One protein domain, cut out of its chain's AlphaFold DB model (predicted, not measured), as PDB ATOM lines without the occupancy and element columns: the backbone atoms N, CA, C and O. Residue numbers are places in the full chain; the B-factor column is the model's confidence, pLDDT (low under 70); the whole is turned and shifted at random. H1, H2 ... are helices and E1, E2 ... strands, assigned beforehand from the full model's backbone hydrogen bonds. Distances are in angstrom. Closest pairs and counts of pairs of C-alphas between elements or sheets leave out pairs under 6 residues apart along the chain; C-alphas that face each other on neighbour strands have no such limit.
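Overview. This is residues 4 to 162 of the 203 residues of an uncharacterized protein of Aquimarina sp. AD1 (UniProt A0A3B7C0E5). One wide, twisted sheet of eight strands runs through the model, with H1 near one edge and H4 over one face and the small helix H2 alone over the other. H3 packs side by side with H4, and two long links, residues 65 to 82 and 88 to 104, lead to and from the edge strand E5. The printed part has 159 residues, mixed in class, with four named helices and eight named strands in the order H1 E1 E2 E3 E4 H2 E5 E6 E7 H3 H4 E8. The mixed sheet runs E1 E2 E3 E4 E7 E6 E8 E5. The whole is compact, with a radius of gyration of the C-alphas of 15.7 A and spans of 42 by 41 by 31 A.

Arrangement. H1, residues 4 to 10, is on the sheet at a height of 8.8 A, along the strands, at 12 degrees on the local plane to E1, residues 14 to 19; their closest C-alphas, Ala 8 and Ser 14, are 7.0 A apart. E1, E2 at residues 22 to 26, E3 at 30 to 40 and E4 at 46 to 57 form a meander, each strand the antiparallel neighbour of the one before, with N 16 and O 24 at 3.1 A, N 25 and O 32 at 2.9 A, and N 33 and O 53 at 2.8 A. H2, residues 59 to 64, is on the opposite face from H1, over E4, at a height of 8.5 A; only just, with 2 C-alphas, it is not over E7, residues 114 to 122. E5, residues 83 to 87, is parallel to E8, residues 157 to 161, with N 158 and O 84 at 3.0 A. E6, residues 105 to 110, forms a hairpin with E7, N 107 to O 118 at 2.8 A, and is antiparallel to E8, N 108 to O 159 at 2.8 A. E7 is antiparallel to E4, N 52 to O 119 at 2.8 A. H3, residues 131 to 136, touches H4, residues 142 to 150, in a helical hairpin at a shallow tilt of 20 degrees, opposite ways; the closest C-alphas, Phe 135 and Ile 142, are 6.6 A apart. H3 is only just not on the sheet, with 4 pairs of C-alphas within 10 A. H4 is on the same face as H1, at a height of 9.6 A, across the strands. E7, H3, H4 and E8 form a split strand-helix-strand unit, two strands running the same way with E6 between them, its crossover left-handed. In H1, H2, H3 and H4 every O i to N i+4 pair is within hydrogen-bond range.

Along the chain. H1 begins at C-alpha 4 (189.170, 197.062, 148.724). E3 is 31.8 A long, E7 26.9 A and E4 35.6 A, from C-alpha 46 (178.412, 183.900, 130.801). E8 ends at C-alpha 161 (189.780, 171.652, 147.693).

Size, cuts and confidence. The C-alphas farthest apart, of Thr 10 and Val 76, are 42.9 A apart. The printed part has no cut; the links H2 to E5 and E5 to E6 are long. The mean pLDDT of the printed part is 71.1, with 64 residues under 70, among them residues 65 to 102 and 123 to 139.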
ATOM      1  N   PHE A   4     187.848 197.675 148.830       71.38
ATOM      2  CA  PHE A   4     189.170 197.062 148.724       71.38
ATOM      3  C   PHE A   4     190.299 198.083 148.916       71.38
ATOM      4  O   PHE A   4     191.232 197.831 149.672       71.38
ATOM      5  N   GLU A   5     190.209 199.236 148.247       71.62
ATOM      6  CA  GLU A   5     191.210 200.307 148.332       71.62
ATOM      7  C   GLU A   5     191.303 200.877 149.752       71.62
ATOM      8  O   GLU A   5     192.398 201.053 150.276       71.62
ATOM      9  N   GLU A   6     190.153 201.117 150.380       74.06
ATOM     10  CA  GLU A   6     190.056 201.668 151.734       74.06
ATOM     11  C   GLU A   6     190.698 200.752 152.778       74.06
ATOM     12  O   GLU A   6     191.521 201.185 153.589       74.06
ATOM     13  N   GLN A   7     190.394 199.458 152.717       70.31
ATOM     14  CA  GLN A   7     190.999 198.493 153.625       70.31
ATOM     15  C   GLN A   7     192.483 198.261 153.337       70.31
ATOM     16  O   GLN A   7     193.261 198.167 154.284       70.31
ATOM     17  N   ALA A   8     192.892 198.198 152.063       73.31
ATOM     18  CA  ALA A   8     194.299 198.041 151.692       73.31
ATOM     19  C   ALA A   8     195.151 199.184 152.257       73.31
ATOM     20  O   ALA A   8     196.187 198.932 152.871       73.31
ATOM     21  N   GLN A   9     194.673 200.423 152.138       73.75
ATOM     22  CA  GLN A   9     195.343 201.591 152.710       73.75
ATOM     23  C   GLN A   9     195.385 201.547 154.243       73.75
ATOM     24  O   GLN A   9     196.416 201.864 154.831       73.75
ATOM     25  N   THR A  10     194.299 201.106 154.890       69.88
ATOM     26  CA  THR A  10     194.190 201.052 156.361       69.88
ATOM     27  C   THR A  10     195.234 200.127 156.996       69.88
ATOM     28  O   THR A  10     195.696 200.393 158.101       69.88
ATOM     29  N   ILE A  11     195.647 199.073 156.290       67.69
ATOM     30  CA  ILE A  11     196.651 198.112 156.774       67.69
ATOM     31  C   ILE A  11     198.042 198.309 156.148       67.69
ATOM     32  O   ILE A  11     198.900 197.427 156.224       67.69
ATOM     33  N   GLY A  12     198.271 199.450 155.491       67.50
ATOM     34  CA  GLY A  12     199.572 199.797 154.919       67.50
ATOM     35  C   GLY A  12     199.971 198.982 153.683       67.50
ATOM     36  O   GLY A  12     201.164 198.863 153.398       67.50
ATOM     37  N   LEU A  13     199.014 198.409 152.944       78.25
ATOM     38  CA  LEU A  13     199.282 197.877 151.607       78.25
ATOM     39  C   LEU A  13     199.277 199.013 150.585       78.25
ATOM     40  O   LEU A  13     198.390 199.869 150.571       78.25
ATOM     41  N   SER A  14     200.249 198.981 149.681       79.25
ATOM     42  CA  SER A  14     200.316 199.905 148.555       79.25
ATOM     43  C   SER A  14     199.556 199.320 147.371       79.25
ATOM     44  O   SER A  14     199.790 198.180 146.975       79.25
ATOM     45  N   LEU A  15     198.638 200.097 146.792       80.81
ATOM     46  CA  LEU A  15     197.967 199.739 145.541       80.81
ATOM     47  C   LEU A  15     198.970 199.831 144.388       80.81
ATOM     48  O   LEU A  15     199.299 200.930 143.944       80.81
ATOM     49  N   THR A  16     199.447 198.688 143.900       77.44
ATOM     50  CA  THR A  16     200.450 198.630 142.825       77.44
ATOM     51  C   THR A  16     199.837 198.448 141.443       77.44
ATOM     52  O   THR A  16     200.460 198.806 140.443       77.44
ATOM     53  N   LYS A  17     198.586 197.973 141.353       77.94
ATOM     54  CA  LYS A  17     197.851 197.901 140.083       77.94
ATOM     55  C   LYS A  17     196.351 198.098 140.258       77.94
ATOM     56  O   LYS A  17     195.733 197.496 141.136       77.94
ATOM     57  N   ARG A  18     195.769 198.907 139.367       77.00
ATOM     58  CA  ARG A  18     194.336 199.198 139.322       77.00
ATOM     59  C   ARG A  18     193.842 199.249 137.882       77.00
ATOM     60  O   ARG A  18     194.130 200.188 137.145       77.00
ATOM     61  N   ASN A  19     193.054 198.251 137.523       81.50
ATOM     62  CA  ASN A  19     192.321 198.164 136.270       81.50
ATOM     63  C   ASN A  19     190.886 197.730 136.610       81.50
ATOM     64  O   ASN A  19     190.670 197.134 137.665       81.50
ATOM     65  N   ASP A  20     189.927 197.939 135.707       74.56
ATOM     66  CA  ASP A  20     188.502 197.622 135.946       74.56
ATOM     67  C   ASP A  20     188.253 196.176 136.414       74.56
ATOM     68  O   ASP A  20     187.314 195.897 137.155       74.56
ATOM     69  N   ASN A  21     189.146 195.269 136.019       81.56
ATOM     70  CA  ASN A  21     189.039 193.832 136.245       81.56
ATOM     71  C   ASN A  21     190.144 193.271 137.154       81.56
ATOM     72  O   ASN A  21     190.221 192.055 137.330       81.56
ATOM     73  N   LEU A  22     191.056 194.108 137.662       84.44
ATOM     74  CA  LEU A  22     192.223 193.655 138.419       84.44
ATOM     75  C   LEU A  22     192.679 194.708 139.428       84.44
ATOM     76  O   LEU A  22     193.072 195.813 139.054       84.44
ATOM     77  N   LEU A  23     192.705 194.313 140.695       84.75
ATOM     78  CA  LEU A  23     193.233 195.090 141.807       84.75
ATOM     79  C   LEU A  23     194.372 194.308 142.458       84.75
ATOM     80  O   LEU A  23     194.209 193.124 142.760       84.75
ATOM     81  N   ILE A  24     195.509 194.967 142.670       87.19
ATOM     82  CA  ILE A  24     196.661 194.409 143.383       87.19
ATOM     83  C   ILE A  24     197.069 195.385 144.481       87.19
ATOM     84  O   ILE A  24     197.259 196.577 144.223       87.19
ATOM     85  N   ALA A  25     197.198 194.861 145.695       86.19
ATOM     86  CA  ALA A  25     197.720 195.565 146.850       86.19
ATOM     87  C   ALA A  25     198.808 194.714 147.513       86.19
ATOM     88  O   ALA A  25     198.588 193.533 147.792       86.19
ATOM     89  N   GLU A  26     199.976 195.299 147.764       88.31
ATOM     90  CA  GLU A  26     201.114 194.579 148.337       88.31
ATOM     91  C   GLU A  26     201.967 195.446 149.269       88.31
ATOM     92  O   GLU A  26     201.919 196.680 149.239       88.31
ATOM     93  N   ASN A  27     202.749 194.784 150.115       85.50
ATOM     94  CA  ASN A  27     203.877 195.359 150.842       85.50
ATOM     95  C   ASN A  27     205.036 194.341 150.862       85.50
ATOM     96  O   ASN A  27     205.088 193.460 150.014       85.50
ATOM     97  N   HIS A  28     205.979 194.451 151.798       82.69
ATOM     98  CA  HIS A  28     207.147 193.564 151.867       82.69
ATOM     99  C   HIS A  28     206.828 192.103 152.256       82.69
ATOM    100  O   HIS A  28     207.642 191.227 151.985       82.69
ATOM    101  N   GLU A  29     205.665 191.823 152.853       85.44
ATOM    102  CA  GLU A  29     205.312 190.493 153.393       85.44
ATOM    103  C   GLU A  29     203.937 189.975 152.964       85.44
ATOM    104  O   GLU A  29     203.645 188.784 153.093       85.44
ATOM    105  N   LYS A  30     203.057 190.862 152.506       88.50
ATOM    106  CA  LYS A  30     201.659 190.580 152.198       88.50
ATOM    107  C   LYS A  30     201.366 190.989 150.763       88.50
ATOM    108  O   LYS A  30     201.655 192.113 150.361       88.50
ATOM    109  N   TYR A  31     200.725 190.099 150.018       89.44
ATOM    110  CA  TYR A  31     200.228 190.364 148.671       89.44
ATOM    111  C   TYR A  31     198.771 189.930 148.566       89.44
ATOM    112  O   TYR A  31     198.398 188.840 149.013       89.44
ATOM    113  N   LEU A  32     197.954 190.777 147.950       86.94
ATOM    114  CA  LEU A  32     196.535 190.557 147.736       86.94
ATOM    115  C   LEU A  32     196.161 190.974 146.314       86.94
ATOM    116  O   LEU A  32     196.277 192.140 145.941       86.94
ATOM    117  N   GLN A  33     195.648 190.024 145.540       88.00
ATOM    118  CA  GLN A  33     195.126 190.261 144.201       88.00
ATOM    119  C   GLN A  33     193.664 189.845 144.128       88.00
ATOM    120  O   GLN A  33     193.325 188.712 144.467       88.00
ATOM    121  N   LEU A  34     192.833 190.731 143.582       84.38
ATOM    122  CA  LEU A  34     191.461 190.454 143.175       84.38
ATOM    123  C   LEU A  34     191.325 190.664 141.668       84.38
ATOM    124  O   LEU A  34     191.609 191.747 141.162       84.38
ATOM    125  N   LYS A  35     190.846 189.648 140.958       86.56
ATOM    126  CA  LYS A  35     190.586 189.695 139.521       86.56
ATOM    127  C   LYS A  35     189.145 189.301 139.236       86.56
ATOM    128  O   LYS A  35     188.654 188.330 139.797       86.56
ATOM    129  N   THR A  36     188.473 190.015 138.348       82.88
ATOM    130  CA  THR A  36     187.083 189.750 137.961       82.88
ATOM    131  C   THR A  36     186.958 189.645 136.447       82.88
ATOM    132  O   THR A  36     187.606 190.379 135.709       82.88
ATOM    133  N   TYR A  37     186.164 188.697 135.951       86.06
ATOM    134  CA  TYR A  37     185.925 188.515 134.515       86.06
ATOM    135  C   TYR A  37     184.650 187.705 134.262       86.06
ATOM    136  O   TYR A  37     184.073 187.136 135.186       86.06
ATOM    137  N   LEU A  38     184.191 187.659 133.011       83.88
ATOM    138  CA  LEU A  38     183.091 186.794 132.584       83.88
ATOM    139  C   LEU A  38     183.657 185.492 132.009       83.88
ATOM    140  O   LEU A  38     184.546 185.528 131.162       83.88
ATOM    141  N   GLU A  39     183.137 184.351 132.449       83.12
ATOM    142  CA  GLU A  39     183.518 183.027 131.949       83.12
ATOM    143  C   GLU A  39     182.283 182.266 131.478       83.12
ATOM    144  O   GLU A  39     181.229 182.299 132.120       83.12
ATOM    145  N   GLU A  40     182.402 181.569 130.353       79.44
ATOM    146  CA  GLU A  40     181.333 180.715 129.856       79.44
ATOM    147  C   GLU A  40     181.298 179.400 130.636       79.44
ATOM    148  O   GLU A  40     182.291 178.674 130.704       79.44
ATOM    149  N   PHE A  41     180.143 179.071 131.218       66.94
ATOM    150  CA  PHE A  41     180.010 177.871 132.040       66.94
ATOM    151  C   PHE A  41     179.004 176.887 131.441       66.94
ATOM    152  O   PHE A  41     177.785 177.071 131.504       66.94
ATOM    153  N   GLY A  42     179.524 175.803 130.857       57.66
ATOM    154  CA  GLY A  42     178.746 174.625 130.463       57.66
ATOM    155  C   GLY A  42     177.700 174.838 129.360       57.66
ATOM    156  O   GLY A  42     176.761 174.035 129.307       57.66
ATOM    157  N   GLY A  43     177.864 175.869 128.518       58.22
ATOM    158  CA  GLY A  43     176.964 176.231 127.411       58.22
ATOM    159  C   GLY A  43     175.688 176.967 127.837       58.22
ATOM    160  O   GLY A  43     174.761 177.103 127.046       58.22
ATOM    161  N   SER A  44     175.612 177.401 129.098       55.47
ATOM    162  CA  SER A  44     174.409 177.983 129.724       55.47
ATOM    163  C   SER A  44     174.459 179.513 129.875       55.47
ATOM    164  O   SER A  44     173.577 180.088 130.509       55.47
ATOM    165  N   GLY A  45     175.474 180.167 129.302       66.69
ATOM    166  CA  GLY A  45     175.695 181.612 129.386       66.69
ATOM    167  C   GLY A  45     176.999 181.999 130.091       66.69
ATOM    168  O   GLY A  45     177.753 181.149 130.575       66.69
ATOM    169  N   GLN A  46     177.262 183.307 130.122       78.31
ATOM    170  CA  GLN A  46     178.412 183.900 130.801       78.31
ATOM    171  C   GLN A  46     178.098 184.135 132.280       78.31
ATOM    172  O   GLN A  46     177.057 184.694 132.627       78.31
ATOM    173  N   LEU A  47     179.012 183.729 133.156       74.19
ATOM    174  CA  LEU A  47     178.944 183.983 134.589       74.19
ATOM    175  C   LEU A  47     180.061 184.937 134.995       74.19
ATOM    176  O   LEU A  47     181.202 184.785 134.568       74.19
ATOM    177  N   ALA A  48     179.739 185.891 135.867       77.56
ATOM    178  CA  ALA A  48     180.753 186.701 136.526       77.56
ATOM    179  C   ALA A  48     181.547 185.842 137.512       77.56
ATOM    180  O   ALA A  48     180.983 185.207 138.411       77.56
ATOM    181  N   ILE A  49     182.856 185.852 137.319       81.19
ATOM    182  CA  ILE A  49     183.861 185.142 138.086       81.19
ATOM    183  C   ILE A  49     184.728 186.153 138.820       81.19
ATOM    184  O   ILE A  49     185.074 187.206 138.286       81.19
ATOM    185  N   GLY A  50     185.092 185.795 140.043       80.31
ATOM    186  CA  GLY A  50     186.131 186.448 140.821       80.31
ATOM    187  C   GLY A  50     187.215 185.440 141.177       80.31
ATOM    188  O   GLY A  50     186.921 184.350 141.675       80.31
ATOM    189  N   GLU A  51     188.458 185.819 140.924       85.06
ATOM    190  CA  GLU A  51     189.670 185.134 141.350       85.06
ATOM    191  C   GLU A  51     190.356 185.968 142.423       85.06
ATOM    192  O   GLU A  51     190.543 187.176 142.270       85.06
ATOM    193  N   LEU A  52     190.759 185.308 143.497       83.62
ATOM    194  CA  LEU A  52     191.537 185.909 144.558       83.62
ATOM    195  C   LEU A  52     192.838 185.144 144.740       83.62
ATOM    196  O   LEU A  52     192.828 183.914 144.785       83.62
ATOM    197  N   LYS A  53     193.936 185.880 144.892       88.19
ATOM    198  CA  LYS A  53     195.239 185.346 145.280       88.19
ATOM    199  C   LYS A  53     195.767 186.115 146.478       88.19
ATOM    200  O   LYS A  53     195.827 187.342 146.447       88.19
ATOM    201  N   VAL A  54     196.143 185.388 147.522       87.81
ATOM    202  CA  VAL A  54     196.688 185.948 148.760       87.81
ATOM    203  C   VAL A  54     198.001 185.262 149.073       87.81
ATOM    204  O   VAL A  54     198.062 184.034 149.046       87.81
ATOM    205  N   ILE A  55     199.039 186.043 149.357       89.00
ATOM    206  CA  ILE A  55     200.370 185.534 149.698       89.00
ATOM    207  C   ILE A  55     200.829 186.188 150.994       89.00
ATOM    208  O   ILE A  55     200.739 187.409 151.133       89.00
ATOM    209  N   LYS A  56     201.346 185.374 151.914       89.81
ATOM    210  CA  LYS A  56     202.054 185.822 153.118       89.81
ATOM    211  C   LYS A  56     203.467 185.236 153.115       89.81
ATOM    212  O   LYS A  56     203.590 184.018 152.999       89.81
ATOM    213  N   GLY A  57     204.498 186.068 153.263       89.75
ATOM    214  CA  GLY A  57     205.914 185.670 153.264       89.75
ATOM    215  C   GLY A  57     206.689 186.219 152.061       89.75
ATOM    216  O   GLY A  57     206.472 187.355 151.648       89.75
ATOM    217  N   ASN A  58     207.597 185.421 151.487       89.81
ATOM    218  CA  ASN A  58     208.421 185.829 150.341       89.81
ATOM    219  C   ASN A  58     207.606 185.936 149.030       89.81
ATOM    220  O   ASN A  58     207.463 184.965 148.283       89.81
ATOM    221  N   ILE A  59     207.091 187.136 148.740       88.38
ATOM    222  CA  ILE A  59     206.202 187.418 147.596       88.38
ATOM    223  C   ILE A  59     206.881 187.150 146.249       88.38
ATOM    224  O   ILE A  59     206.271 186.545 145.371       88.38
ATOM    225  N   GLN A  60     208.138 187.576 146.073       87.81
ATOM    226  CA  GLN A  60     208.840 187.420 144.793       87.81
ATOM    227  C   GLN A  60     208.963 185.946 144.416       87.81
ATOM    228  O   GLN A  60     208.636 185.561 143.295       87.81
ATOM    229  N   LYS A  61     209.368 185.112 145.376       84.94
ATOM    230  CA  LYS A  61     209.495 183.672 145.164       84.94
ATOM    231  C   LYS A  61     208.138 183.020 144.871       84.94
ATOM    232  O   LYS A  61     208.011 182.293 143.892       84.94
ATOM    233  N   ALA A  62     207.114 183.376 145.644       85.50
ATOM    234  CA  ALA A  62     205.749 182.876 145.482       85.50
ATOM    235  C   ALA A  62     205.085 183.246 144.137       85.50
ATOM    236  O   ALA A  62     204.183 182.547 143.674       85.50
ATOM    237  N   LEU A  63     205.479 184.364 143.516       85.00
ATOM    238  CA  LEU A  63     204.967 184.784 142.204       85.00
ATOM    239  C   LEU A  63     205.721 184.149 141.025       85.00
ATOM    240  O   LEU A  63     205.151 184.059 139.939       85.00
ATOM    241  N   LEU A  64     206.977 183.737 141.224       81.06
ATOM    242  CA  LEU A  64     207.837 183.157 140.186       81.06
ATOM    243  C   LEU A  64     207.682 181.637 140.047       81.06
ATOM    244  O   LEU A  64     207.925 181.094 138.971       81.06
ATOM    245  N   GLU A  65     207.303 180.945 141.119       69.62
ATOM    246  CA  GLU A  65     207.130 179.496 141.100       69.62
ATOM    247  C   GLU A  65     205.773 179.097 140.486       69.62
ATOM    248  O   GLU A  65     204.697 179.455 140.968       69.62
ATOM    249  N   ASP A  66     205.816 178.317 139.399       63.56
ATOM    250  CA  ASP A  66     204.621 177.808 138.718       63.56
ATOM    251  C   ASP A  66     204.069 176.566 139.438       63.56
ATOM    252  O   ASP A  66     204.149 175.425 138.976       63.56
ATOM    253  N   HIS A  67     203.517 176.786 140.629       62.03
ATOM    254  CA  HIS A  67     202.992 175.741 141.512       62.03
ATOM    255  C   HIS A  67     201.801 174.952 140.942       62.03
ATOM    256  O   HIS A  67     201.345 173.985 141.560       62.03
ATOM    257  N   PHE A  68     201.242 175.373 139.803       57.56
ATOM    258  CA  PHE A  68     199.859 175.076 139.427       57.56
ATOM    259  C   PHE A  68     199.683 174.310 138.112       57.56
ATOM    260  O   PHE A  68     198.538 174.079 137.714       57.56
ATOM    261  N   GLN A  69     200.759 173.822 137.483       54.06
ATOM    262  CA  GLN A  69     200.661 172.921 136.319       54.06
ATOM    263  C   GLN A  69     200.058 171.538 136.645       54.06
ATOM    264  O   GLN A  69     199.751 170.759 135.742       54.06
ATOM    265  N   ILE A  70     199.853 171.218 137.925       53.19
ATOM    266  CA  ILE A  70     199.270 169.950 138.370       53.19
ATOM    267  C   ILE A  70     197.751 169.976 138.115       53.19
ATOM    268  O   ILE A  70     197.002 170.659 138.816       53.19
ATOM    269  N   ARG A  71     197.299 169.239 137.090       45.94
ATOM    270  CA  ARG A  71     195.876 169.040 136.757       45.94
ATOM    271  C   ARG A  71     195.221 168.008 137.691       45.94
ATOM    272  O   ARG A  71     195.854 167.016 138.059       45.94
ATOM    273  N   ASP A  72     193.946 168.232 138.030       48.44
ATOM    274  CA  ASP A  72     193.098 167.402 138.918       48.44
ATOM    275  C   ASP A  72     192.971 165.925 138.477       48.44
ATOM    276  O   ASP A  72     192.540 165.055 139.232       48.44
ATOM    277  N   ASP A  73     193.367 165.620 137.248       43.19
ATOM    278  CA  ASP A  73     193.134 164.364 136.538       43.19
ATOM    279  C   ASP A  73     193.931 163.178 137.126       43.19
ATOM    280  O   ASP A  73     193.715 162.028 136.748       43.19
ATOM    281  N   THR A  74     194.858 163.430 138.059       37.84
ATOM    282  CA  THR A  74     195.767 162.414 138.625       37.84
ATOM    283  C   THR A  74     195.852 162.448 140.155       37.84
ATOM    284  O   THR A  74     196.911 162.197 140.726       37.84
ATOM    285  N   LEU A  75     194.727 162.729 140.829       45.19
ATOM    286  CA  LEU A  75     194.586 162.781 142.296       45.19
ATOM    287  C   LEU A  75     194.801 161.413 142.978       45.19
ATOM    288  O   LEU A  75     193.882 160.786 143.505       45.19
ATOM    289  N   VAL A  76     196.053 160.984 143.018       43.16
ATOM    290  CA  VAL A  76     196.607 160.040 143.984       43.16
ATOM    291  C   VAL A  76     197.810 160.748 144.587       43.16
ATOM    292  O   VAL A  76     198.547 161.424 143.878       43.16
ATOM    293  N   GLU A  77     197.960 160.633 145.903       44.16
ATOM    294  CA  GLU A  77     199.104 161.126 146.672       44.16
ATOM    295  C   GLU A  77     200.409 160.848 145.915       44.16
ATOM    296  O   GLU A  77     200.877 159.714 145.833       44.16
ATOM    297  N   LYS A  78     200.948 161.891 145.282       46.50
ATOM    298  CA  LYS A  78     202.214 161.850 144.565       46.50
ATOM    299  C   LYS A  78     203.155 162.782 145.292       46.50
ATOM    300  O   LYS A  78     202.906 163.982 145.382       46.50
ATOM    301  N   LYS A  79     204.249 162.214 145.787       46.31
ATOM    302  CA  LYS A  79     205.417 162.993 146.164       46.31
ATOM    303  C   LYS A  79     206.038 163.507 144.863       46.31
ATOM    304  O   LYS A  79     206.488 162.707 144.046       46.31
ATOM    305  N   ILE A  80     205.997 164.814 144.625       52.94
ATOM    306  CA  ILE A  80     206.661 165.440 143.473       52.94
ATOM    307  C   ILE A  80     207.935 166.085 144.025       52.94
ATOM    308  O   ILE A  80     207.905 167.191 144.549       52.94
ATOM    309  N   GLY A  81     209.056 165.360 144.018       59.41
ATOM    310  CA  GLY A  81     210.282 165.817 144.689       59.41
ATOM    311  C   GLY A  81     210.115 165.916 146.216       59.41
ATOM    312  O   GLY A  81     209.774 164.926 146.864       59.41
ATOM    313  N   ASN A  82     210.340 167.101 146.797       52.72
ATOM    314  CA  ASN A  82     210.153 167.376 148.236       52.72
ATOM    315  C   ASN A  82     208.714 167.773 148.611       52.72
ATOM    316  O   ASN A  82     208.429 168.084 149.763       52.72
ATOM    317  N   PHE A  83     207.806 167.780 147.641       52.16
ATOM    318  CA  PHE A  83     206.478 168.347 147.780       52.16
ATOM    319  C   PHE A  83     205.402 167.268 147.897       52.16
ATOM    320  O   PHE A  83     205.443 166.251 147.198       52.16
ATOM    321  N   THR A  84     204.423 167.515 148.770       62.12
ATOM    322  CA  THR A  84     203.308 166.595 149.026       62.12
ATOM    323  C   THR A  84     201.991 167.215 148.563       62.12
ATOM    324  O   THR A  84     201.682 168.357 148.900       62.12
ATOM    325  N   LEU A  85     201.214 166.459 147.783       59.62
ATOM    326  CA  LEU A  85     199.889 166.853 147.301       59.62
ATOM    327  C   LEU A  85     198.793 166.272 148.205       59.62
ATOM    328  O   LEU A  85     198.667 165.051 148.334       59.62
ATOM    329  N   TYR A  86     197.953 167.140 148.760       61.66
ATOM    330  CA  TYR A  86     196.843 166.792 149.643       61.66
ATOM    331  C   TYR A  86     195.487 167.111 148.999       61.66
ATOM    332  O   TYR A  86     195.303 168.122 148.322       61.66
ATOM    333  N   THR A  87     194.501 166.256 149.271       62.31
ATOM    334  CA  THR A  87     193.085 166.476 148.918       62.31
ATOM    335  C   THR A  87     192.243 166.558 150.187       62.31
ATOM    336  O   THR A  87     192.684 166.081 151.230       62.31
ATOM    337  N   GLU A  88     191.029 167.127 150.119       56.31
ATOM    338  CA  GLU A  88     190.129 167.362 151.280       56.31
ATOM    339  C   GLU A  88     189.953 166.139 152.203       56.31
ATOM    340  O   GLU A  88     189.716 166.293 153.395       56.31
ATOM    341  N   LYS A  89     190.126 164.916 151.685       52.97
ATOM    342  CA  LYS A  89     190.010 163.667 152.456       52.97
ATOM    343  C   LYS A  89     191.275 163.250 153.226       52.97
ATOM    344  O   LYS A  89     191.199 162.286 153.980       52.97
ATOM    345  N   LYS A  90     192.423 163.901 153.005       53.72
ATOM    346  CA  LYS A  90     193.742 163.486 153.522       53.72
ATOM    347  C   LYS A  90     194.451 164.525 154.399       53.72
ATOM    348  O   LYS A  90     195.552 164.241 154.856       53.72
ATOM    349  N   ILE A  91     193.870 165.705 154.643       55.91
ATOM    350  CA  ILE A  91     194.469 166.621 155.628       55.91
ATOM    351  C   ILE A  91     194.253 166.024 157.030       55.91
ATOM    352  O   ILE A  91     193.123 165.618 157.326       55.91
ATOM    353  N   PRO A  92     195.282 165.973 157.897       50.81
ATOM    354  CA  PRO A  92     195.083 165.685 159.312       50.81
ATOM    355  C   PRO A  92     193.995 166.593 159.906       50.81
ATOM    356  O   PRO A  92     193.936 167.790 159.634       50.81
ATOM    357  N   ILE A  93     193.081 166.001 160.678       51.53
ATOM    358  CA  ILE A  93     191.924 166.687 161.266       51.53
ATOM    359  C   ILE A  93     192.433 167.733 162.258       51.53
ATOM    360  O   ILE A  93     192.739 167.403 163.402       51.53
ATOM    361  N   HIS A  94     192.519 168.989 161.837       48.19
ATOM    362  CA  HIS A  94     192.774 170.132 162.712       48.19
ATOM    363  C   HIS A  94     191.586 171.095 162.642       48.19
ATOM    364  O   HIS A  94     190.884 171.167 161.634       48.19
ATOM    365  N   ASN A  95     191.326 171.796 163.752       42.22
ATOM    366  CA  ASN A  95     190.114 172.574 164.073       42.22
ATOM    367  C   ASN A  95     189.738 173.705 163.096       42.22
ATOM    368  O   ASN A  95     188.788 174.455 163.329       42.22
ATOM    369  N   ILE A  96     190.455 173.840 161.990       49.62
ATOM    370  CA  ILE A  96     190.214 174.855 160.984       49.62
ATOM    371  C   ILE A  96     189.164 174.317 160.036       49.62
ATOM    372  O   ILE A  96     189.429 173.534 159.122       49.62
ATOM    373  N   LYS A  97     187.924 174.752 160.248       51.69
ATOM    374  CA  LYS A  97     186.858 174.446 159.310       51.69
ATOM    375  C   LYS A  97     187.150 175.175 157.992       51.69
ATOM    376  O   LYS A  97     186.730 176.311 157.790       51.69
ATOM    377  N   LEU A  98     187.767 174.483 157.031       55.78
ATOM    378  CA  LEU A  98     187.878 174.908 155.621       55.78
ATOM    379  C   LEU A  98     186.500 175.174 154.970       55.78
ATOM    380  O   LEU A  98     186.403 175.572 153.813       55.78
ATOM    381  N   THR A  99     185.406 174.991 155.717       56.81
ATOM    382  CA  THR A  99     184.057 175.450 155.385       56.81
ATOM    383  C   THR A  99     183.965 176.946 155.116       56.81
ATOM    384  O   THR A  99     182.970 177.344 154.522       56.81
ATOM    385  N   TYR A 100     184.941 177.757 155.536       55.22
ATOM    386  CA  TYR A 100     185.016 179.192 155.232       55.22
ATOM    387  C   TYR A 100     185.612 179.509 153.849       55.22
ATOM    388  O   TYR A 100     185.591 180.657 153.411       55.22
ATOM    389  N   LEU A 101     186.114 178.494 153.140       59.56
ATOM    390  CA  LEU A 101     186.787 178.611 151.847       59.56
ATOM    391  C   LEU A 101     185.913 178.079 150.688       59.56
ATOM    392  O   LEU A 101     186.412 177.574 149.686       59.56
ATOM    393  N   GLN A 102     184.583 178.181 150.806       61.69
ATOM    394  CA  GLN A 102     183.662 177.657 149.786       61.69
ATOM    395  C   GLN A 102     183.818 178.408 148.464       61.69
ATOM    396  O   GLN A 102     183.584 179.610 148.385       61.69
ATOM    397  N   SER A 103     184.187 177.689 147.413       70.62
ATOM    398  CA  SER A 103     184.560 178.267 146.122       70.62
ATOM    399  C   SER A 103     184.382 177.232 145.002       70.62
ATOM    400  O   SER A 103     184.110 176.053 145.258       70.62
ATOM    401  N   LEU A 104     184.492 177.678 143.749       72.38
ATOM    402  CA  LEU A 104     184.609 176.787 142.590       72.38
ATOM    403  C   LEU A 104     185.942 176.041 142.620       72.38
ATOM    404  O   LEU A 104     185.993 174.900 142.201       72.38
ATOM    405  N   TYR A 105     187.005 176.648 143.133       75.75
ATOM    406  CA  TYR A 105     188.189 175.922 143.582       75.75
ATOM    407  C   TYR A 105     188.890 176.720 144.673       75.75
ATOM    408  O   TYR A 105     188.880 177.954 144.648       75.75
ATOM    409  N   THR A 106     189.541 176.010 145.593       79.31
ATOM    410  CA  THR A 106     190.542 176.580 146.500       79.31
ATOM    411  C   THR A 106     191.818 175.777 146.377       79.31
ATOM    412  O   THR A 106     191.790 174.552 146.497       79.31
ATOM    413  N   LYS A 107     192.930 176.472 146.168       81.69
ATOM    414  CA  LYS A 107     194.274 175.909 146.235       81.69
ATOM    415  C   LYS A 107     195.024 176.607 147.356       81.69
ATOM    416  O   LYS A 107     194.988 177.831 147.446       81.69
ATOM    417  N   ILE A 108     195.681 175.834 148.207       83.94
ATOM    418  CA  ILE A 108     196.533 176.360 149.268       83.94
ATOM    419  C   ILE A 108     197.903 175.727 149.122       83.94
ATOM    420  O   ILE A 108     198.024 174.510 149.201       83.94
ATOM    421  N   PHE A 109     198.923 176.541 148.909       84.44
ATOM    422  CA  PHE A 109     200.311 176.111 148.921       84.44
ATOM    423  C   PHE A 109     200.973 176.631 150.193       84.44
ATOM    424  O   PHE A 109     200.818 177.806 150.524       84.44
ATOM    425  N   LYS A 110     201.720 175.778 150.890       83.12
ATOM    426  CA  LYS A 110     202.528 176.168 152.047       83.12
ATOM    427  C   LYS A 110     203.923 175.572 151.942       83.12
ATOM    428  O   LYS A 110     204.072 174.377 151.683       83.12
ATOM    429  N   CYS A 111     204.922 176.400 152.191       83.25
ATOM    430  CA  CYS A 111     206.296 175.994 152.444       83.25
ATOM    431  C   CYS A 111     206.861 176.823 153.606       83.25
ATOM    432  O   CYS A 111     206.143 177.611 154.222       83.25
ATOM    433  N   ASP A 112     208.152 176.660 153.888       83.19
ATOM    434  CA  ASP A 112     208.818 177.370 154.983       83.19
ATOM    435  C   ASP A 112     208.922 178.888 154.740       83.19
ATOM    436  O   ASP A 112     209.009 179.665 155.685       83.19
ATOM    437  N   GLU A 113     208.896 179.326 153.478       85.94
ATOM    438  CA  GLU A 113     209.130 180.727 153.101       85.94
ATOM    439  C   GLU A 113     207.848 181.530 152.857       85.94
ATOM    440  O   GLU A 113     207.879 182.764 152.917       85.94
ATOM    441  N   TYR A 114     206.734 180.869 152.530       88.12
ATOM    442  CA  TYR A 114     205.468 181.541 152.240       88.12
ATOM    443  C   TYR A 114     204.257 180.602 152.240       88.12
ATOM    444  O   TYR A 114     204.351 179.376 152.132       88.12
ATOM    445  N   ILE A 115     203.081 181.228 152.298       87.81
ATOM    446  CA  ILE A 115     201.776 180.593 152.112       87.81
ATOM    447  C   ILE A 115     201.044 181.317 150.983       87.81
ATOM    448  O   ILE A 115     200.937 182.543 151.015       87.81
ATOM    449  N   ILE A 116     200.514 180.567 150.014       88.25
ATOM    450  CA  ILE A 116     199.651 181.068 148.936       88.25
ATOM    451  C   ILE A 116     198.261 180.470 149.099       88.25
ATOM    452  O   ILE A 116     198.119 179.253 149.209       88.25
ATOM    453  N   ILE A 117     197.229 181.307 149.034       86.44
ATOM    454  CA  ILE A 117     195.847 180.864 148.844       86.44
ATOM    455  C   ILE A 117     195.313 181.448 147.548       86.44
ATOM    456  O   ILE A 117     195.272 182.665 147.379       86.44
ATOM    457  N   GLU A 118     194.852 180.573 146.661       85.50
ATOM    458  CA  GLU A 118     194.129 180.945 145.454       85.50
ATOM    459  C   GLU A 118     192.701 180.419 145.513       85.50
ATOM    460  O   GLU A 118     192.459 179.243 145.797       85.50
ATOM    461  N   GLN A 119     191.745 181.287 145.206       81.88
ATOM    462  CA  GLN A 119     190.339 180.929 145.134       81.88
ATOM    463  C   GLN A 119     189.685 181.472 143.881       81.88
ATOM    464  O   GLN A 119     189.914 182.616 143.502       81.88
ATOM    465  N   LYS A 120     188.788 180.677 143.299       81.44
ATOM    466  CA  LYS A 120     187.883 181.127 142.240       81.44
ATOM    467  C   LYS A 120     186.451 180.894 142.654       81.44
ATOM    468  O   LYS A 120     186.085 179.788 143.044       81.44
ATOM    469  N   GLY A 121     185.622 181.918 142.552       77.50
ATOM    470  CA  GLY A 121     184.185 181.844 142.793       77.50
ATOM    471  C   GLY A 121     183.407 182.438 141.625       77.50
ATOM    472  O   GLY A 121     183.932 183.256 140.878       77.50
ATOM    473  N   ASN A 122     182.142 182.048 141.474       74.75
ATOM    474  CA  ASN A 122     181.192 182.811 140.661       74.75
ATOM    475  C   ASN A 122     180.457 183.831 141.535       74.75
ATOM    476  O   ASN A 122     180.484 183.706 142.754       74.75
ATOM    477  N   HIS A 123     179.753 184.789 140.937       64.62
ATOM    478  CA  HIS A 123     178.965 185.803 141.651       64.62
ATOM    479  C   HIS A 123     178.113 185.241 142.808       64.62
ATOM    480  O   HIS A 123     178.068 185.832 143.883       64.62
ATOM    481  N   ASP A 124     177.480 184.079 142.636       60.19
ATOM    482  CA  ASP A 124     176.653 183.468 143.682       60.19
ATOM    483  C   ASP A 124     177.468 182.897 144.849       60.19
ATOM    484  O   ASP A 124     177.089 183.072 146.006       60.19
ATOM    485  N   LEU A 125     178.594 182.236 144.581       60.34
ATOM    486  CA  LEU A 125     179.508 181.731 145.611       60.34
ATOM    487  C   LEU A 125     180.271 182.882 146.274       60.34
ATOM    488  O   LEU A 125     180.394 182.910 147.492       60.34
ATOM    489  N   ILE A 126     180.636 183.892 145.488       57.53
ATOM    490  CA  ILE A 126     181.141 185.204 145.912       57.53
ATOM    491  C   ILE A 126     180.106 185.947 146.763       57.53
ATOM    492  O   ILE A 126     180.446 186.892 147.452       57.53
ATOM    493  N   ARG A 127     178.832 185.554 146.788       50.88
ATOM    494  CA  ARG A 127     177.830 186.174 147.672       50.88
ATOM    495  C   ARG A 127     177.481 185.340 148.899       50.88
ATOM    496  O   ARG A 127     176.933 185.911 149.844       50.88
ATOM    497  N   LYS A 128     177.795 184.040 148.915       54.75
ATOM    498  CA  LYS A 128     177.293 183.048 149.888       54.75
ATOM    499  C   LYS A 128     178.309 182.621 150.966       54.75
ATOM    500  O   LYS A 128     178.296 181.467 151.377       54.75
ATOM    501  N   ASN A 129     179.097 183.558 151.503       51.66
ATOM    502  CA  ASN A 129     179.919 183.395 152.727       51.66
ATOM    503  C   ASN A 129     181.337 182.759 152.639       51.66
ATOM    504  O   ASN A 129     181.733 182.081 153.590       51.66
ATOM    505  N   PRO A 130     182.164 182.965 151.598       61.66
ATOM    506  CA  PRO A 130     183.610 182.809 151.753       61.66
ATOM    507  C   PRO A 130     184.172 183.902 152.675       61.66
ATOM    508  O   PRO A 130     183.739 185.052 152.593       61.66
ATOM    509  N   VAL A 131     185.179 183.580 153.490       62.88
ATOM    510  CA  VAL A 131     185.929 184.545 154.332       62.88
ATOM    511  C   VAL A 131     186.345 185.793 153.548       62.88
ATOM    512  O   VAL A 131     186.222 186.922 154.012       62.88
ATOM    513  N   PHE A 132     186.732 185.599 152.294       61.50
ATOM    514  CA  PHE A 132     187.184 186.678 151.428       61.50
ATOM    515  C   PHE A 132     186.073 187.617 150.948       61.50
ATOM    516  O   PHE A 132     186.335 188.747 150.555       61.50
ATOM    517  N   ILE A 133     184.819 187.182 150.995       59.88
ATOM    518  CA  ILE A 133     183.658 188.014 150.668       59.88
ATOM    519  C   ILE A 133     183.242 188.839 151.864       59.88
ATOM    520  O   ILE A 133     182.858 189.993 151.704       59.88
ATOM    521  N   GLU A 134     183.335 188.263 153.057       63.25
ATOM    522  CA  GLU A 134     183.198 189.037 154.283       63.25
ATOM    523  C   GLU A 134     184.298 190.114 154.336       63.25
ATOM    524  O   GLU A 134     183.995 191.251 154.691       63.25
ATOM    525  N   PHE A 135     185.500 189.825 153.814       66.69
ATOM    526  CA  PHE A 135     186.522 190.840 153.528       66.69
ATOM    527  C   PHE A 135     186.051 191.919 152.534       66.69
ATOM    528  O   PHE A 135     186.008 193.099 152.888       66.69
ATOM    529  N   LEU A 136     185.625 191.547 151.319       60.69
ATOM    530  CA  LEU A 136     185.157 192.521 150.314       60.69
ATOM    531  C   LEU A 136     183.944 193.348 150.776       60.69
ATOM    532  O   LEU A 136     183.691 194.424 150.238       60.69
ATOM    533  N   ARG A 137     183.188 192.859 151.764       62.25
ATOM    534  CA  ARG A 137     182.042 193.540 152.382       62.25
ATOM    535  C   ARG A 137     182.409 194.395 153.600       62.25
ATOM    536  O   ARG A 137     181.500 194.966 154.194       62.25
ATOM    537  N   GLY A 138     183.680 194.453 154.001       60.66
ATOM    538  CA  GLY A 138     184.121 195.186 155.196       60.66
ATOM    539  C   GLY A 138     183.691 194.557 156.521       60.66
ATOM    540  O   GLY A 138     183.743 195.207 157.559       60.66
ATOM    541  N   LYS A 139     183.254 193.296 156.498       68.88
ATOM    542  CA  LYS A 139     182.879 192.529 157.694       68.88
ATOM    543  C   LYS A 139     184.054 191.759 158.296       68.88
ATOM    544  O   LYS A 139     183.957 191.285 159.421       68.88
ATOM    545  N   MET A 140     185.137 191.624 157.536       72.19
ATOM    546  CA  MET A 140     186.412 191.058 157.957       72.19
ATOM    547  C   MET A 140     187.531 191.958 157.435       72.19
ATOM    548  O   MET A 140     187.452 192.431 156.304       72.19
ATOM    549  N   THR A 141     188.557 192.220 158.236       72.81
ATOM    550  CA  THR A 141     189.691 193.045 157.800       72.81
ATOM    551  C   THR A 141     190.715 192.211 157.029       72.81
ATOM    552  O   THR A 141     190.784 190.987 157.174       72.81
ATOM    553  N   ILE A 142     191.557 192.867 156.224       71.38
ATOM    554  CA  ILE A 142     192.669 192.186 155.540       71.38
ATOM    555  C   ILE A 142     193.647 191.562 156.552       71.38
ATOM    556  O   ILE A 142     194.184 190.485 156.302       71.38
ATOM    557  N   ASP A 143     193.841 192.175 157.721       73.12
ATOM    558  CA  ASP A 143     194.684 191.592 158.770       73.12
ATOM    559  C   ASP A 143     194.096 190.306 159.344       73.12
ATOM    560  O   ASP A 143     194.793 189.298 159.386       73.12
ATOM    561  N   GLN A 144     192.795 190.284 159.651       77.44
ATOM    562  CA  GLN A 144     192.116 189.056 160.079       77.44
ATOM    563  C   GLN A 144     192.240 187.946 159.032       77.44
ATOM    564  O   GLN A 144     192.305 186.764 159.371       77.44
ATOM    565  N   LEU A 145     192.266 188.315 157.749       78.88
ATOM    566  CA  LEU A 145     192.484 187.359 156.680       78.88
ATOM    567  C   LEU A 145     193.901 186.780 156.738       78.88
ATOM    568  O   LEU A 145     194.059 185.563 156.705       78.88
ATOM    569  N   PHE A 146     194.927 187.618 156.861       80.44
ATOM    570  CA  PHE A 146     196.307 187.146 156.988       80.44
ATOM    571  C   PHE A 146     196.568 186.363 158.280       80.44
ATOM    572  O   PHE A 146     197.379 185.434 158.262       80.44
ATOM    573  N   ASP A 147     195.875 186.688 159.368       81.50
ATOM    574  CA  ASP A 147     195.917 185.934 160.623       81.50
ATOM    575  C   ASP A 147     195.280 184.557 160.456       81.50
ATOM    576  O   ASP A 147     195.858 183.556 160.882       81.50
ATOM    577  N   LEU A 148     194.150 184.470 159.744       77.69
ATOM    578  CA  LEU A 148     193.543 183.187 159.402       77.69
ATOM    579  C   LEU A 148     194.511 182.332 158.578       77.69
ATOM    580  O   LEU A 148     194.701 181.163 158.905       77.69
ATOM    581  N   ILE A 149     195.150 182.910 157.554       78.38
ATOM    582  CA  ILE A 149     196.130 182.209 156.706       78.38
ATOM    583  C   ILE A 149     197.312 181.708 157.539       78.38
ATOM    584  O   ILE A 149     197.746 180.572 157.368       78.38
ATOM    585  N   ALA A 150     197.814 182.528 158.460       77.19
ATOM    586  CA  ALA A 150     198.916 182.156 159.343       77.19
ATOM    587  C   ALA A 150     198.527 181.078 160.359       77.19
ATOM    588  O   ALA A 150     199.350 180.238 160.706       77.19
ATOM    589  N   SER A 151     197.267 181.083 160.799       76.88
ATOM    590  CA  SER A 151     196.725 180.064 161.693       76.88
ATOM    591  C   SER A 151     196.506 178.714 161.004       76.88
ATOM    592  O   SER A 151     196.217 177.742 161.696       76.88
ATOM    593  N   LEU A 152     196.641 178.628 159.666       73.88
ATOM    594  CA  LEU A 152     196.476 177.385 158.912       73.88
ATOM    595  C   LEU A 152     197.535 176.348 159.293       73.88
ATOM    596  O   LEU A 152     198.661 176.329 158.781       73.88
ATOM    597  N   ASP A 153     197.112 175.415 160.138       71.88
ATOM    598  CA  ASP A 153     197.866 174.225 160.509       71.88
ATOM    599  C   ASP A 153     197.742 173.133 159.435       71.88
ATOM    600  O   ASP A 153     197.170 172.059 159.622       71.88
ATOM    601  N   ILE A 154     198.203 173.480 158.234       70.69
ATOM    602  CA  ILE A 154     198.383 172.560 157.114       70.69
ATOM    603  C   ILE A 154     199.872 172.196 157.002       70.69
ATOM    604  O   ILE A 154     200.722 173.053 157.274       70.69
ATOM    605  N   PRO A 155     200.219 170.957 156.613       70.06
ATOM    606  CA  PRO A 155     201.603 170.581 156.342       70.06
ATOM    607  C   PRO A 155     202.136 171.284 155.087       70.06
ATOM    608  O   PRO A 155     201.363 171.706 154.224       70.06
ATOM    609  N   ASN A 156     203.462 171.359 154.957       77.69
ATOM    610  CA  ASN A 156     204.099 171.857 153.740       77.69
ATOM    611  C   ASN A 156     203.682 171.003 152.530       77.69
ATOM    612  O   ASN A 156     203.748 169.768 152.560       77.69
ATOM    613  N   GLY A 157     203.245 171.666 151.463       73.56
ATOM    614  CA  GLY A 157     202.672 171.027 150.286       73.56
ATOM    615  C   GLY A 157     201.576 171.852 149.620       73.56
ATOM    616  O   GLY A 157     201.347 173.013 149.961       73.56
ATOM    617  N   LEU A 158     200.890 171.231 148.662       76.19
ATOM    618  CA  LEU A 158     199.728 171.807 147.988       76.19
ATOM    619  C   LEU A 158     198.481 171.057 148.379       76.19
ATOM    620  O   LEU A 158     198.372 169.843 148.232       76.19
ATOM    621  N   TYR A 159     197.513 171.829 148.814       76.62
ATOM    622  CA  TYR A 159     196.184 171.385 149.107       76.62
ATOM    623  C   TYR A 159     195.219 171.894 148.042       76.62
ATOM    624  O   TYR A 159     195.159 173.094 147.773       76.62
ATOM    625  N   ILE A 160     194.438 170.985 147.462       74.88
ATOM    626  CA  ILE A 160     193.382 171.322 146.504       74.88
ATOM    627  C   ILE A 160     192.037 170.910 147.098       74.88
ATOM    628  O   ILE A 160     191.781 169.730 147.370       74.88
ATOM    629  N   GLN A 161     191.160 171.892 147.297       73.50
ATOM    630  CA  GLN A 161     189.780 171.652 147.693       73.50
ATOM    631  C   GLN A 161     188.913 171.426 146.458       73.50
ATOM    632  O   GLN A 161     188.986 172.177 145.483       73.50
ATOM    633  N   LYS A 162     188.046 170.410 146.529       68.69
ATOM    634  CA  LYS A 162     187.104 170.114 145.452       68.69
ATOM    635  C   LYS A 162     186.142 171.283 145.203       68.69
ATOM    636  O   LYS A 162     185.725 171.942 146.161       68.69
TER     637      LYS A 162